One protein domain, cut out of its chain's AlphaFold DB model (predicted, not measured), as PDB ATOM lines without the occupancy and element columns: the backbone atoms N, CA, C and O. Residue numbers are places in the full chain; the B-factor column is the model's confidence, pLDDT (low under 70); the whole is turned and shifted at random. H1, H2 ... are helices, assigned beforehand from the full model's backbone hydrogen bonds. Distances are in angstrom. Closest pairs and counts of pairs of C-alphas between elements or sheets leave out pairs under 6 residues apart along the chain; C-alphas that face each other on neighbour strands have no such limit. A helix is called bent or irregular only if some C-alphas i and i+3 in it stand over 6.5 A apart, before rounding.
ATOM      1  N   SER A  24     -24.580 -32.238 -16.094       43.16
ATOM      2  CA  SER A  24     -23.648 -33.353 -15.851       43.16
ATOM      3  C   SER A  24     -24.259 -34.749 -16.029       43.16
ATOM      4  O   SER A  24     -23.641 -35.592 -16.685       43.16
ATOM      5  N   GLY A  25     -25.479 -34.984 -15.530       47.31
ATOM      6  CA  GLY A  25     -26.197 -36.258 -15.726       47.31
ATOM      7  C   GLY A  25     -26.613 -36.489 -17.186       47.31
ATOM      8  O   GLY A  25     -26.715 -37.619 -17.664       47.31
ATOM      9  N   ASP A  26     -26.743 -35.395 -17.935       57.50
ATOM     10  CA  ASP A  26     -27.104 -35.385 -19.346       57.50
ATOM     11  C   ASP A  26     -26.026 -36.044 -20.225       57.50
ATOM     12  O   ASP A  26     -26.338 -36.672 -21.239       57.50
ATOM     13  N   ASN A  27     -24.752 -35.963 -19.825       78.62
ATOM     14  CA  ASN A  27     -23.645 -36.585 -20.550       78.62
ATOM     15  C   ASN A  27     -23.610 -38.112 -20.355       78.62
ATOM     16  O   ASN A  27     -23.522 -38.849 -21.335       78.62
ATOM     17  N   ALA A  28     -23.755 -38.601 -19.117       79.19
ATOM     18  CA  ALA A  28     -23.803 -40.041 -18.833       79.19
ATOM     19  C   ALA A  28     -24.986 -40.711 -19.550       79.19
ATOM     20  O   ALA A  28     -24.816 -41.719 -20.242       79.19
ATOM     21  N   SER A  29     -26.165 -40.083 -19.493       84.44
ATOM     22  CA  SER A  29     -27.354 -40.568 -20.197       84.44
ATOM     23  C   SER A  29     -27.161 -40.600 -21.719       84.44
ATOM     24  O   SER A  29     -27.521 -41.583 -22.369       84.44
ATOM     25  N   LYS A  30     -26.553 -39.561 -22.315       87.88
ATOM     26  CA  LYS A  30     -26.240 -39.517 -23.759       87.88
ATOM     27  C   LYS A  30     -25.260 -40.620 -24.169       87.88
ATOM     28  O   LYS A  30     -25.483 -41.264 -25.196       87.88
ATOM     29  N   LEU A  31     -24.220 -40.870 -23.372       88.31
ATOM     30  CA  LEU A  31     -23.233 -41.923 -23.630       88.31
ATOM     31  C   LEU A  31     -23.877 -43.314 -23.620       88.31
ATOM     32  O   LEU A  31     -23.745 -44.054 -24.597       88.31
ATOM     33  N   VAL A  32     -24.639 -43.640 -22.571       88.19
ATOM     34  CA  VAL A  32     -25.298 -44.950 -22.442       88.19
ATOM     35  C   VAL A  32     -26.365 -45.146 -23.524       88.19
ATOM     36  O   VAL A  32     -26.416 -46.210 -24.139       88.19
ATOM     37  N   LYS A  33     -27.167 -44.120 -23.846       90.69
ATOM     38  CA  LYS A  33     -28.138 -44.180 -24.958       90.69
ATOM     39  C   LYS A  33     -27.455 -44.376 -26.311       90.69
ATOM     40  O   LYS A  33     -27.947 -45.137 -27.141       90.69
ATOM     41  N   SER A  34     -26.322 -43.708 -26.547       91.44
ATOM     42  CA  SER A  34     -25.545 -43.900 -27.776       91.44
ATOM     43  C   SER A  34     -24.994 -45.319 -27.881       91.44
ATOM     44  O   SER A  34     -24.977 -45.863 -28.986       91.44
ATOM     45  N   LEU A  35     -24.518 -45.898 -26.774       91.44
ATOM     46  CA  LEU A  35     -24.047 -47.280 -26.737       91.44
ATOM     47  C   LEU A  35     -25.202 -48.245 -27.030       91.44
ATOM     48  O   LEU A  35     -25.086 -49.063 -27.939       91.44
ATOM     49  N   LEU A  36     -26.336 -48.083 -26.340       91.50
ATOM     50  CA  LEU A  36     -27.530 -48.909 -26.531       91.50
ATOM     51  C   LEU A  36     -28.001 -48.903 -27.989       91.50
ATOM     52  O   LEU A  36     -28.150 -49.960 -28.590       91.50
ATOM     53  N   LYS A  37     -28.125 -47.720 -28.601       92.31
ATOM     54  CA  LYS A  37     -28.530 -47.590 -30.009       92.31
ATOM     55  C   LYS A  37     -27.584 -48.329 -30.963       92.31
ATOM     56  O   LYS A  37     -28.020 -48.865 -31.977       92.31
ATOM     57  N   THR A  38     -26.287 -48.346 -30.655       90.44
ATOM     58  CA  THR A  38     -25.276 -49.037 -31.473       90.44
ATOM     59  C   THR A  38     -25.401 -50.556 -31.320       90.44
ATOM     60  O   THR A  38     -25.366 -51.280 -32.315       90.44
ATOM     61  N   LEU A  39     -25.634 -51.033 -30.095       89.38
ATOM     62  CA  LEU A  39     -25.888 -52.443 -29.796       89.38
ATOM     63  C   LEU A  39     -27.184 -52.951 -30.457       89.38
ATOM     64  O   LEU A  39     -27.180 -53.991 -31.112       89.38
ATOM     65  N   GLU A  40     -28.277 -52.192 -30.376       89.62
ATOM     66  CA  GLU A  40     -29.542 -52.505 -31.060       89.62
ATOM     67  C   GLU A  40     -29.378 -52.503 -32.585       89.62
ATOM     68  O   GLU A  40     -29.865 -53.393 -33.287       89.62
ATOM     69  N   ALA A  41     -28.641 -51.525 -33.123       88.19
ATOM     70  CA  ALA A  41     -28.343 -51.473 -34.547       88.19
ATOM     71  C   ALA A  41     -27.563 -52.710 -35.009       88.19
ATOM     72  O   ALA A  41     -27.787 -53.169 -36.136       88.19
ATOM     73  N   TYR A  42     -26.663 -53.239 -34.177       87.50
ATOM     74  CA  TYR A  42     -25.960 -54.487 -34.450       87.50
ATOM     75  C   TYR A  42     -26.916 -55.683 -34.460       87.50
ATOM     76  O   TYR A  42     -26.913 -56.427 -35.439       87.50
ATOM     77  N   MET A  43     -27.796 -55.821 -33.464       83.69
ATOM     78  CA  MET A  43     -28.771 -56.922 -33.414       83.69
ATOM     79  C   MET A  43     -29.651 -57.005 -34.666       83.69
ATOM     80  O   MET A  43     -29.971 -58.102 -35.123       83.69
ATOM     81  N   ASN A  44     -29.980 -55.854 -35.256       83.56
ATOM     82  CA  ASN A  44     -30.834 -55.773 -36.440       83.56
ATOM     83  C   ASN A  44     -30.129 -56.125 -37.760       83.56
ATOM     84  O   ASN A  44     -30.789 -56.584 -38.685       83.56
ATOM     85  N   ALA A  45     -28.817 -55.892 -37.889       81.50
ATOM     86  CA  ALA A  45     -28.112 -56.057 -39.171       81.50
ATOM     87  C   ALA A  45     -26.979 -57.092 -39.161       81.50
ATOM     88  O   ALA A  45     -26.585 -57.552 -40.227       81.50
ATOM     89  N   LYS A  46     -26.440 -57.436 -37.985       82.00
ATOM     90  CA  LYS A  46     -25.345 -58.398 -37.766       82.00
ATOM     91  C   LYS A  46     -24.117 -58.196 -38.672       82.00
ATOM     92  O   LYS A  46     -23.450 -59.158 -39.042       82.00
ATOM     93  N   THR A  47     -23.800 -56.950 -39.031       80.75
ATOM     94  CA  THR A  47     -22.650 -56.621 -39.889       80.75
ATOM     95  C   THR A  47     -21.362 -56.412 -39.079       80.75
ATOM     96  O   THR A  47     -21.423 -55.919 -37.949       80.75
ATOM     97  N   PRO A  48     -20.180 -56.736 -39.641       78.31
ATOM     98  CA  PRO A  48     -18.895 -56.583 -38.952       78.31
ATOM     99  C   PRO A  48     -18.520 -55.116 -38.688       78.31
ATOM    100  O   PRO A  48     -17.916 -54.820 -37.664       78.31
ATOM    101  N   GLU A  49     -18.932 -54.182 -39.549       79.75
ATOM    102  CA  GLU A  49     -18.723 -52.736 -39.342       79.75
ATOM    103  C   GLU A  49     -19.352 -52.258 -38.025       79.75
ATOM    104  O   GLU A  49     -18.733 -51.535 -37.248       79.75
ATOM    105  N   LYS A  50     -20.546 -52.767 -37.701       83.62
ATOM    106  CA  LYS A  50     -21.240 -52.432 -36.455       83.62
ATOM    107  C   LYS A  50     -20.564 -53.023 -35.214       83.62
ATOM    108  O   LYS A  50     -20.724 -52.472 -34.130       83.62
ATOM    109  N   LEU A  51     -19.786 -54.105 -35.346       85.06
ATOM    110  CA  LEU A  51     -18.958 -54.616 -34.244       85.06
ATOM    111  C   LEU A  51     -17.801 -53.661 -33.927       85.06
ATOM    112  O   LEU A  51     -17.484 -53.458 -32.754       85.06
ATOM    113  N   ALA A  52     -17.201 -53.040 -34.949       87.38
ATOM    114  CA  ALA A  52     -16.180 -52.013 -34.750       87.38
ATOM    115  C   ALA A  52     -16.769 -50.768 -34.064       87.38
ATOM    116  O   ALA A  52     -16.172 -50.245 -33.120       87.38
ATOM    117  N   ASP A  53     -17.980 -50.357 -34.456       88.75
ATOM    118  CA  ASP A  53     -18.705 -49.265 -33.798       88.75
ATOM    119  C   ASP A  53     -18.988 -49.559 -32.319       88.75
ATOM    120  O   ASP A  53     -18.804 -48.682 -31.469       88.75
ATOM    121  N   ILE A  54     -19.383 -50.795 -31.986       90.12
ATOM    122  CA  ILE A  54     -19.532 -51.232 -30.590       90.12
ATOM    123  C   ILE A  54     -18.204 -51.071 -29.850       90.12
ATOM    124  O   ILE A  54     -18.189 -50.483 -28.770       90.12
ATOM    125  N   GLY A  55     -17.091 -51.525 -30.435       89.38
ATOM    126  CA  GLY A  55     -15.757 -51.370 -29.851       89.38
ATOM    127  C   GLY A  55     -15.416 -49.914 -29.526       89.38
ATOM    128  O   GLY A  55     -15.002 -49.620 -28.405       89.38
ATOM    129  N   MET A  56     -15.674 -48.990 -30.459       90.06
ATOM    130  CA  MET A  56     -15.458 -47.553 -30.247       90.06
ATOM    131  C   MET A  56     -16.354 -46.982 -29.142       90.06
ATOM    132  O   MET A  56     -15.903 -46.192 -28.316       90.06
ATOM    133  N   LYS A  57     -17.635 -47.365 -29.091       91.19
ATOM    134  CA  LYS A  57     -18.558 -46.864 -28.059       91.19
ATOM    135  C   LYS A  57     -18.246 -47.426 -26.676       91.19
ATOM    136  O   LYS A  57     -18.294 -46.672 -25.705       91.19
ATOM    137  N   VAL A  58     -17.892 -48.707 -26.586       91.94
ATOM    138  CA  VAL A  58     -17.422 -49.336 -25.344       91.94
ATOM    139  C   VAL A  58     -16.150 -48.654 -24.856       91.94
ATOM    140  O   VAL A  58     -16.039 -48.386 -23.667       91.94
ATOM    141  N   ASP A  59     -15.227 -48.314 -25.755       91.19
ATOM    142  CA  ASP A  59     -13.992 -47.613 -25.409       91.19
ATOM    143  C   ASP A  59     -14.241 -46.252 -24.746       91.19
ATOM    144  O   ASP A  59     -13.679 -45.964 -23.689       91.19
ATOM    145  N   VAL A  60     -15.144 -45.447 -25.314       89.62
ATOM    146  CA  VAL A  60     -15.517 -44.140 -24.751       89.62
ATOM    147  C   VAL A  60     -16.130 -44.294 -23.356       89.62
ATOM    148  O   VAL A  60     -15.778 -43.556 -22.433       89.62
ATOM    149  N   VAL A  61     -17.037 -45.262 -23.182       89.00
ATOM    150  CA  VAL A  61     -17.675 -45.531 -21.885       89.00
ATOM    151  C   VAL A  61     -16.649 -46.050 -20.875       89.00
ATOM    152  O   VAL A  61     -16.614 -45.565 -19.747       89.00
ATOM    153  N   TRP A  62     -15.767 -46.962 -21.275       91.50
ATOM    154  CA  TRP A  62     -14.726 -47.515 -20.412       91.50
ATOM    155  C   TRP A  62     -13.770 -46.427 -19.912       91.50
ATOM    156  O   TRP A  62     -13.574 -46.303 -18.704       91.50
ATOM    157  N   HIS A  63     -13.261 -45.563 -20.796       87.94
ATOM    158  CA  HIS A  63     -12.402 -44.447 -20.385       87.94
ATOM    159  C   HIS A  63     -13.136 -43.479 -19.453       87.94
ATOM    160  O   HIS A  63     -12.561 -43.003 -18.480       87.94
ATOM    161  N   SER A  64     -14.437 -43.254 -19.655       85.19
ATOM    162  CA  SER A  64     -15.206 -42.417 -18.728       85.19
ATOM    163  C   SER A  64     -15.235 -42.965 -17.290       85.19
ATOM    164  O   SER A  64     -15.383 -42.180 -16.355       85.19
ATOM    165  N   VAL A  65     -15.024 -44.271 -17.084       82.69
ATOM    166  CA  VAL A  65     -15.008 -44.921 -15.759       82.69
ATOM    167  C   VAL A  65     -13.594 -45.143 -15.223       82.69
ATOM    168  O   VAL A  65     -13.355 -44.947 -14.025       82.69
ATOM    169  N   PHE A  66     -12.671 -45.573 -16.081       83.69
ATOM    170  CA  PHE A  66     -11.381 -46.145 -15.686       83.69
ATOM    171  C   PHE A  66     -10.161 -45.301 -16.073       83.69
ATOM    172  O   PHE A  66      -9.050 -45.699 -15.735       83.69
ATOM    173  N   ASP A  67     -10.334 -44.147 -16.725       77.19
ATOM    174  CA  ASP A  67      -9.218 -43.263 -17.087       77.19
ATOM    175  C   ASP A  67      -8.406 -42.842 -15.843       77.19
ATOM    176  O   ASP A  67      -8.904 -42.180 -14.922       77.19
ATOM    177  N   THR A  68      -7.142 -43.271 -15.823       70.19
ATOM    178  CA  THR A  68      -6.173 -43.037 -14.748       70.19
ATOM    179  C   THR A  68      -5.536 -41.654 -14.815       70.19
ATOM    180  O   THR A  68      -5.069 -41.160 -13.792       70.19
ATOM    181  N   GLU A  69      -5.514 -41.019 -15.988       68.88
ATOM    182  CA  GLU A  69      -4.888 -39.712 -16.198       68.88
ATOM    183  C   GLU A  69      -5.824 -38.571 -15.795       68.88
ATOM    184  O   GLU A  69      -5.390 -37.582 -15.203       68.88
ATOM    185  N   LYS A  70      -7.126 -38.708 -16.082       66.25
ATOM    186  CA  LYS A  70      -8.132 -37.661 -15.816       66.25
ATOM    187  C   LYS A  70      -9.009 -37.911 -14.594       66.25
ATOM    188  O   LYS A  70      -9.928 -37.125 -14.372       66.25
ATOM    189  N   ALA A  71      -8.723 -38.966 -13.825       63.56
ATOM    190  CA  ALA A  71      -9.370 -39.347 -12.568       63.56
ATOM    191  C   ALA A  71     -10.856 -38.953 -12.508       63.56
ATOM    192  O   ALA A  71     -11.237 -37.918 -11.952       63.56
ATOM    193  N   THR A  72     -11.727 -39.785 -13.084       72.44
ATOM    194  CA  THR A  72     -13.164 -39.497 -13.078       72.44
ATOM    195  C   THR A  72     -13.696 -39.402 -11.641       72.44
ATOM    196  O   THR A  72     -13.587 -40.349 -10.859       72.44
ATOM    197  N   ALA A  73     -14.324 -38.266 -11.316       74.06
ATOM    198  CA  ALA A  73     -14.969 -38.024 -10.027       74.06
ATOM    199  C   ALA A  73     -15.954 -39.159  -9.663       74.06
ATOM    200  O   ALA A  73     -16.763 -39.533 -10.519       74.06
ATOM    201  N   PRO A  74     -15.968 -39.660  -8.409       75.56
ATOM    202  CA  PRO A  74     -16.816 -40.784  -7.996       75.56
ATOM    203  C   PRO A  74     -18.293 -40.619  -8.371       75.56
ATOM    204  O   PRO A  74     -18.906 -41.551  -8.874       75.56
ATOM    205  N   ARG A  75     -18.841 -39.404  -8.235       76.06
ATOM    206  CA  ARG A  75     -20.228 -39.082  -8.610       76.06
ATOM    207  C   ARG A  75     -20.559 -39.411 -10.071       76.06
ATOM    208  O   ARG A  75     -21.619 -39.956 -10.338       76.06
ATOM    209  N   LYS A  76     -19.649 -39.134 -11.010       74.94
ATOM    210  CA  LYS A  76     -19.863 -39.448 -12.434       74.94
ATOM    211  C   LYS A  76     -19.886 -40.957 -12.686       74.94
ATOM    212  O   LYS A  76     -20.603 -41.414 -13.567       74.94
ATOM    213  N   LYS A  77     -19.116 -41.725 -11.906       80.00
ATOM    214  CA  LYS A  77     -19.132 -43.192 -11.959       80.00
ATOM    215  C   LYS A  77     -20.482 -43.735 -11.472       80.00
ATOM    216  O   LYS A  77     -21.041 -44.598 -12.138       80.00
ATOM    217  N   TYR A  78     -21.029 -43.177 -10.388       77.62
ATOM    218  CA  TYR A  78     -22.378 -43.513  -9.909       77.62
ATOM    219  C   TYR A  78     -23.457 -43.207 -10.949       77.62
ATOM    220  O   TYR A  78     -24.219 -44.100 -11.298       77.62
ATOM    221  N   GLU A  79     -23.472 -41.988 -11.500       81.19
ATOM    222  CA  GLU A  79     -24.451 -41.584 -12.521       81.19
ATOM    223  C   GLU A  79     -24.409 -42.523 -13.743       81.19
ATOM    224  O   GLU A  79     -25.445 -42.902 -14.281       81.19
ATOM    225  N   LEU A  80     -23.218 -42.966 -14.162       83.94
ATOM    226  CA  LEU A  80     -23.085 -43.925 -15.257       83.94
ATOM    227  C   LEU A  80     -23.588 -45.328 -14.882       83.94
ATOM    228  O   LEU A  80     -24.291 -45.947 -15.679       83.94
ATOM    229  N   ALA A  81     -23.241 -45.830 -13.693       82.88
ATOM    230  CA  ALA A  81     -23.704 -47.132 -13.218       82.88
ATOM    231  C   ALA A  81     -25.239 -47.170 -13.108       82.88
ATOM    232  O   ALA A  81     -25.868 -48.114 -13.585       82.88
ATOM    233  N   GLU A  82     -25.851 -46.113 -12.564       81.56
ATOM    234  CA  GLU A  82     -27.306 -45.965 -12.509       81.56
ATOM    235  C   GLU A  82     -27.929 -45.930 -13.909       81.56
ATOM    236  O   GLU A  82     -28.873 -46.670 -14.173       81.56
ATOM    237  N   GLU A  83     -27.388 -45.140 -14.842       85.06
ATOM    238  CA  GLU A  83     -27.915 -45.066 -16.211       85.06
ATOM    239  C   GLU A  83     -27.795 -46.395 -16.979       85.06
ATOM    240  O   GLU A  83     -28.635 -46.672 -17.844       85.06
ATOM    241  N   MET A  84     -26.780 -47.215 -16.679       84.38
ATOM    242  CA  MET A  84     -26.637 -48.570 -17.227       84.38
ATOM    243  C   MET A  84     -27.631 -49.552 -16.593       84.38
ATOM    244  O   MET A  84     -28.172 -50.389 -17.307       84.38
ATOM    245  N   LEU A  85     -27.929 -49.429 -15.295       80.94
ATOM    246  CA  LEU A  85     -28.935 -50.258 -14.619       80.94
ATOM    247  C   LEU A  85     -30.378 -49.879 -14.969       80.94
ATOM    248  O   LEU A  85     -31.241 -50.749 -15.030       80.94
ATOM    249  N   ILE A  86     -30.659 -48.597 -15.225       83.88
ATOM    250  CA  ILE A  86     -31.982 -48.129 -15.678       83.88
ATOM    251  C   ILE A  86     -32.339 -48.737 -17.042       83.88
ATOM    252  O   ILE A  86     -33.518 -48.892 -17.361       83.88
ATOM    253  N   ARG A  87     -31.335 -49.067 -17.864       87.12
ATOM    254  CA  ARG A  87     -31.516 -49.634 -19.206       87.12
ATOM    255  C   ARG A  87     -31.076 -51.096 -19.228       87.12
ATOM    256  O   ARG A  87     -29.942 -51.372 -19.622       87.12
ATOM    257  N   PRO A  88     -31.971 -52.034 -18.874       79.25
ATOM    258  CA  PRO A  88     -31.620 -53.439 -18.702       79.25
ATOM    259  C   PRO A  88     -31.039 -54.080 -19.972       79.25
ATOM    260  O   PRO A  88     -30.220 -54.996 -19.907       79.25
ATOM    261  N   ASP A  89     -31.402 -53.576 -21.148       87.88
ATOM    262  CA  ASP A  89     -30.908 -54.113 -22.413       87.88
ATOM    263  C   ASP A  89     -29.425 -53.821 -22.660       87.88
ATOM    264  O   ASP A  89     -28.782 -54.560 -23.398       87.88
ATOM    265  N   VAL A  90     -28.838 -52.803 -22.016       89.88
ATOM    266  CA  VAL A  90     -27.416 -52.474 -22.207       89.88
ATOM    267  C   VAL A  90     -26.541 -53.646 -21.787       89.88
ATOM    268  O   VAL A  90     -25.715 -54.101 -22.573       89.88
ATOM    269  N   LEU A  91     -26.730 -54.160 -20.570       89.56
ATOM    270  CA  LEU A  91     -25.906 -55.254 -20.063       89.56
ATOM    271  C   LEU A  91     -26.128 -56.538 -20.866       89.56
ATOM    272  O   LEU A  91     -25.165 -57.180 -21.274       89.56
ATOM    273  N   LYS A  92     -27.390 -56.861 -21.154       89.69
ATOM    274  CA  LYS A  92     -27.758 -58.026 -21.957       89.69
ATOM    275  C   LYS A  92     -27.092 -57.994 -23.331       89.69
ATOM    276  O   LYS A  92     -26.416 -58.938 -23.721       89.69
ATOM    277  N   LEU A  93     -27.232 -56.886 -24.056       90.75
ATOM    278  CA  LEU A  93     -26.670 -56.747 -25.396       90.75
ATOM    279  C   LEU A  93     -25.140 -56.677 -25.392       90.75
ATOM    280  O   LEU A  93     -24.517 -57.136 -26.347       90.75
ATOM    281  N   LEU A  94     -24.524 -56.148 -24.329       91.88
ATOM    282  CA  LEU A  94     -23.075 -56.237 -24.144       91.88
ATOM    283  C   LEU A  94     -22.615 -57.692 -24.003       91.88
ATOM    284  O   LEU A  94     -21.610 -58.046 -24.614       91.88
ATOM    285  N   LEU A  95     -23.347 -58.536 -23.266       90.31
ATOM    286  CA  LEU A  95     -23.041 -59.968 -23.144       90.31
ATOM    287  C   LEU A  95     -23.259 -60.715 -24.468       90.31
ATOM    288  O   LEU A  95     -22.416 -61.524 -24.846       90.31
ATOM    289  N   VAL A  96     -24.306 -60.383 -25.232       88.50
ATOM    290  CA  VAL A  96     -24.508 -60.931 -26.591       88.50
ATOM    291  C   VAL A  96     -23.352 -60.546 -27.521       88.50
ATOM    292  O   VAL A  96     -22.808 -61.381 -28.243       88.50
ATOM    293  N   ALA A  97     -22.940 -59.274 -27.505       88.31
ATOM    294  CA  ALA A  97     -21.827 -58.798 -28.322       88.31
ATOM    295  C   ALA A  97     -20.476 -59.378 -27.869       88.31
ATOM    296  O   ALA A  97     -19.567 -59.521 -28.687       88.31
ATOM    297  N   PHE A  98     -20.344 -59.737 -26.589       89.25
ATOM    298  CA  PHE A  98     -19.097 -60.173 -25.965       89.25
ATOM    299  C   PHE A  98     -18.404 -61.312 -26.716       89.25
ATOM    300  O   PHE A  98     -17.183 -61.307 -26.831       89.25
ATOM    301  N   ARG A  99     -19.156 -62.269 -27.273       82.88
ATOM    302  CA  ARG A  99     -18.584 -63.400 -28.025       82.88
ATOM    303  C   ARG A  99     -17.906 -62.966 -29.326       82.88
ATOM    304  O   ARG A  99     -16.932 -63.572 -29.746       82.88
ATOM    305  N   LEU A 100     -18.424 -61.921 -29.961       85.56
ATOM    306  CA  LEU A 100     -18.111 -61.578 -31.350       85.56
ATOM    307  C   LEU A 100     -17.101 -60.434 -31.472       85.56
ATOM    308  O   LEU A 100     -16.547 -60.209 -32.548       85.56
ATOM    309  N   VAL A 101     -16.864 -59.698 -30.387       89.94
ATOM    310  CA  VAL A 101     -15.910 -58.585 -30.362       89.94
ATOM    311  C   VAL A 101     -14.472 -59.056 -30.126       89.94
ATOM    312  O   VAL A 101     -14.210 -60.140 -29.607       89.94
ATOM    313  N   GLN A 102     -13.517 -58.202 -30.495       90.25
ATOM    314  CA  GLN A 102     -12.090 -58.452 -30.297       90.25
ATOM    315  C   GLN A 102     -11.705 -58.508 -28.812       90.25
ATOM    316  O   GLN A 102     -12.357 -57.901 -27.960       90.25
ATOM    317  N   ILE A 103     -10.588 -59.177 -28.517       90.38
ATOM    318  CA  ILE A 103     -10.108 -59.441 -27.152       90.38
ATOM    319  C   ILE A 103      -9.956 -58.174 -26.290       90.38
ATOM    320  O   ILE A 103     -10.348 -58.169 -25.124       90.38
ATOM    321  N   ASP A 104      -9.483 -57.067 -26.869       90.31
ATOM    322  CA  ASP A 104      -9.353 -55.789 -26.158       90.31
ATOM    323  C   ASP A 104     -10.705 -55.208 -25.737       90.31
ATOM    324  O   ASP A 104     -10.815 -54.587 -24.677       90.31
ATOM    325  N   VAL A 105     -11.738 -55.413 -26.557       92.88
ATOM    326  CA  VAL A 105     -13.106 -54.987 -26.257       92.88
ATOM    327  C   VAL A 105     -13.724 -55.925 -25.220       92.88
ATOM    328  O   VAL A 105     -14.347 -55.432 -24.282       92.88
ATOM    329  N   LYS A 106     -13.485 -57.245 -25.306       92.88
ATOM    330  CA  LYS A 106     -13.920 -58.215 -24.281       92.88
ATOM    331  C   LYS A 106     -13.410 -57.830 -22.895       92.88
ATOM    332  O   LYS A 106     -14.205 -57.728 -21.964       92.88
ATOM    333  N   ARG A 107     -12.116 -57.503 -22.769       93.25
ATOM    334  CA  ARG A 107     -11.532 -57.009 -21.509       93.25
ATOM    335  C   ARG A 107     -12.329 -55.827 -20.948       93.25
ATOM    336  O   ARG A 107     -12.723 -55.857 -19.788       93.25
ATOM    337  N   LYS A 108     -12.621 -54.822 -21.781       94.12
ATOM    338  CA  LYS A 108     -13.353 -53.614 -21.367       94.12
ATOM    339  C   LYS A 108     -14.796 -53.907 -20.959       94.12
ATOM    340  O   LYS A 108     -15.269 -53.336 -19.980       94.12
ATOM    341  N   ILE A 109     -15.489 -54.797 -21.671       93.94
ATOM    342  CA  ILE A 109     -16.848 -55.215 -21.297       93.94
ATOM    343  C   ILE A 109     -16.828 -55.951 -19.951       93.94
ATOM    344  O   ILE A 109     -17.657 -55.650 -19.094       93.94
ATOM    345  N   ARG A 110     -15.861 -56.852 -19.729       93.00
ATOM    346  CA  ARG A 110     -15.668 -57.542 -18.442       93.00
ATOM    347  C   ARG A 110     -15.441 -56.547 -17.305       93.00
ATOM    348  O   ARG A 110     -16.082 -56.667 -16.264       93.00
ATOM    349  N   ASP A 111     -14.584 -55.550 -17.509       92.06
ATOM    350  CA  ASP A 111     -14.300 -54.532 -16.492       92.06
ATOM    351  C   ASP A 111     -15.556 -53.708 -16.162       92.06
ATOM    352  O   ASP A 111     -15.859 -53.476 -14.993       92.06
ATOM    353  N   LEU A 112     -16.325 -53.300 -17.181       91.56
ATOM    354  CA  LEU A 112     -17.594 -52.585 -17.001       91.56
ATOM    355  C   LEU A 112     -18.632 -53.437 -16.261       91.56
ATOM    356  O   LEU A 112     -19.303 -52.931 -15.363       91.56
ATOM    357  N   TYR A 113     -18.738 -54.725 -16.593       91.38
ATOM    358  CA  TYR A 113     -19.607 -55.674 -15.897       91.38
ATOM    359  C   TYR A 113     -19.244 -55.773 -14.407       91.38
ATOM    360  O   TYR A 113     -20.101 -55.571 -13.546       91.38
ATOM    361  N   GLN A 114     -17.964 -55.990 -14.091       88.81
ATOM    362  CA  GLN A 114     -17.485 -56.033 -12.706       88.81
ATOM    363  C   GLN A 114     -17.716 -54.703 -11.983       88.81
ATOM    364  O   GLN A 114     -18.130 -54.693 -10.826       88.81
ATOM    365  N   PHE A 115     -17.496 -53.577 -12.662       87.25
ATOM    366  CA  PHE A 115     -17.749 -52.250 -12.112       87.25
ATOM    367  C   PHE A 115     -19.215 -52.057 -11.713       87.25
ATOM    368  O   PHE A 115     -19.467 -51.666 -10.574       87.25
ATOM    369  N   ILE A 116     -20.165 -52.385 -12.594       85.19
ATOM    370  CA  ILE A 116     -21.603 -52.272 -12.301       85.19
ATOM    371  C   ILE A 116     -21.957 -53.121 -11.076       85.19
ATOM    372  O   ILE A 116     -22.627 -52.646 -10.162       85.19
ATOM    373  N   ILE A 117     -21.462 -54.357 -11.012       81.44
ATOM    374  CA  ILE A 117     -21.777 -55.271  -9.911       81.44
ATOM    375  C   ILE A 117     -21.183 -54.794  -8.585       81.44
ATOM    376  O   ILE A 117     -21.887 -54.744  -7.575       81.44
ATOM    377  N   ILE A 118     -19.899 -54.425  -8.568       78.00
ATOM    378  CA  ILE A 118     -19.196 -54.011  -7.348       78.00
ATOM    379  C   ILE A 118     -19.804 -52.724  -6.788       78.00
ATOM    380  O   ILE A 118     -20.110 -52.656  -5.597       78.00
ATOM    381  N   TRP A 119     -19.991 -51.705  -7.627       71.69
ATOM    382  CA  TRP A 119     -20.451 -50.398  -7.161       71.69
ATOM    383  C   TRP A 119     -21.898 -50.434  -6.682       71.69
ATOM    384  O   TRP A 119     -22.204 -49.867  -5.637       71.69
ATOM    385  N   CYS A 120     -22.768 -51.172  -7.366       63.53
ATOM    386  CA  CYS A 120     -24.181 -51.249  -7.003       63.53
ATOM    387  C   CYS A 120     -24.472 -52.234  -5.861       63.53
ATOM    388  O   CYS A 120     -25.599 -52.287  -5.365       63.53
ATOM    389  N   SER A 121     -23.472 -52.998  -5.416       60.03
ATOM    390  CA  SER A 121     -23.577 -53.800  -4.195       60.03
ATOM    391  C   SER A 121     -23.215 -53.024  -2.922       60.03
ATOM    392  O   SER A 121     -23.510 -53.486  -1.822       60.03
ATOM    393  N   ASN A 122     -22.628 -51.827  -3.053       55.38
ATOM    394  CA  ASN A 122     -22.371 -50.920  -1.928       55.38
ATOM    395  C   ASN A 122     -23.604 -50.076  -1.535       55.38
ATOM    396  O   ASN A 122     -23.563 -49.391  -0.518       55.38
ATOM    397  N   ASP A 123     -24.697 -50.165  -2.303       49.22
ATOM    398  CA  ASP A 123     -25.921 -49.357  -2.176       49.22
ATOM    399  C   ASP A 123     -27.046 -50.023  -1.355       49.22
ATOM    400  O   ASP A 123     -28.203 -49.600  -1.403       49.22
ATOM    401  N   SER A 124     -26.758 -51.074  -0.574       43.12
ATOM    402  CA  SER A 124     -27.741 -51.536   0.415       43.12
ATOM    403  C   SER A 124     -28.007 -50.388   1.392       43.12
ATOM    404  O   SER A 124     -27.068 -49.902   2.018       43.12
TER     405      SER A 124
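AT A GLANCE: This is residues 24 to 124 of the 457 residues of an uncharacterized protein of Caenorhabditis japonica (UniProt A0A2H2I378). Two helical hairpins, H1 with H2 and H4 with H5, pack on each other as two crossed layers, H1 meeting H4 and H2 meeting H5. The fifth helix, H3, packs at the end where H1 begins and H5 ends. The printed part has 101 residues with five named helices, H1 to H5 in order, and no named strand: all helix. It is compact, with a radius of gyration of the C-alphas of 13.1 A and spans of 38 by 27 by 23 A.

IN THESE COORDINATES: H1, residues 24 to 45, begins with C-alpha 24 at (-23.648, -33.353, -15.851) and is 32.9 A long. H2, residues 48 to 66, is 26.6 A long. H3, residues 74 to 86, is 18.5 A long. H4, residues 88 to 98, is 16.0 A long and neither bent nor irregular, but only just: C-alphas 88 and 91 are 6.1 A apart. H5, residues 103 to 120, is 25.9 A long and ends with C-alpha 120 at (-24.181, -51.249, -7.003).

HOW THE PARTS SIT: H1, H2 and H3 form an up and down bundle, each running against the one before. In the hairpin H1 and H2, the closest C-alphas, of Tyr 42 and Lys 50, are 5.5 A apart. Residues 24 to 32 of H1 touch H3, closest at the C-alphas of Ala 28 and Leu 80, 5.3 A. Residues 32 to 40 of H1 touch H4 at a steep tilt of 53 degrees. H3 and H4 only just touch, only at the corner, with 3 pairs of C-alphas within 8 A. H1 and H5 are apart. In H2, H3 and H5 every O i to N i+4 pair is within hydrogen-bond range; in H1 17 of 18 are, in H4 6 of 7.

THE WHOLE: The farthest C-alphas, of Thr 47 and Ser 124, are 40.9 A apart. The printed part has no cut and no long link. The pLDDT is under 70 at residues 24 to 26, 69 to 71 and 120 to 124.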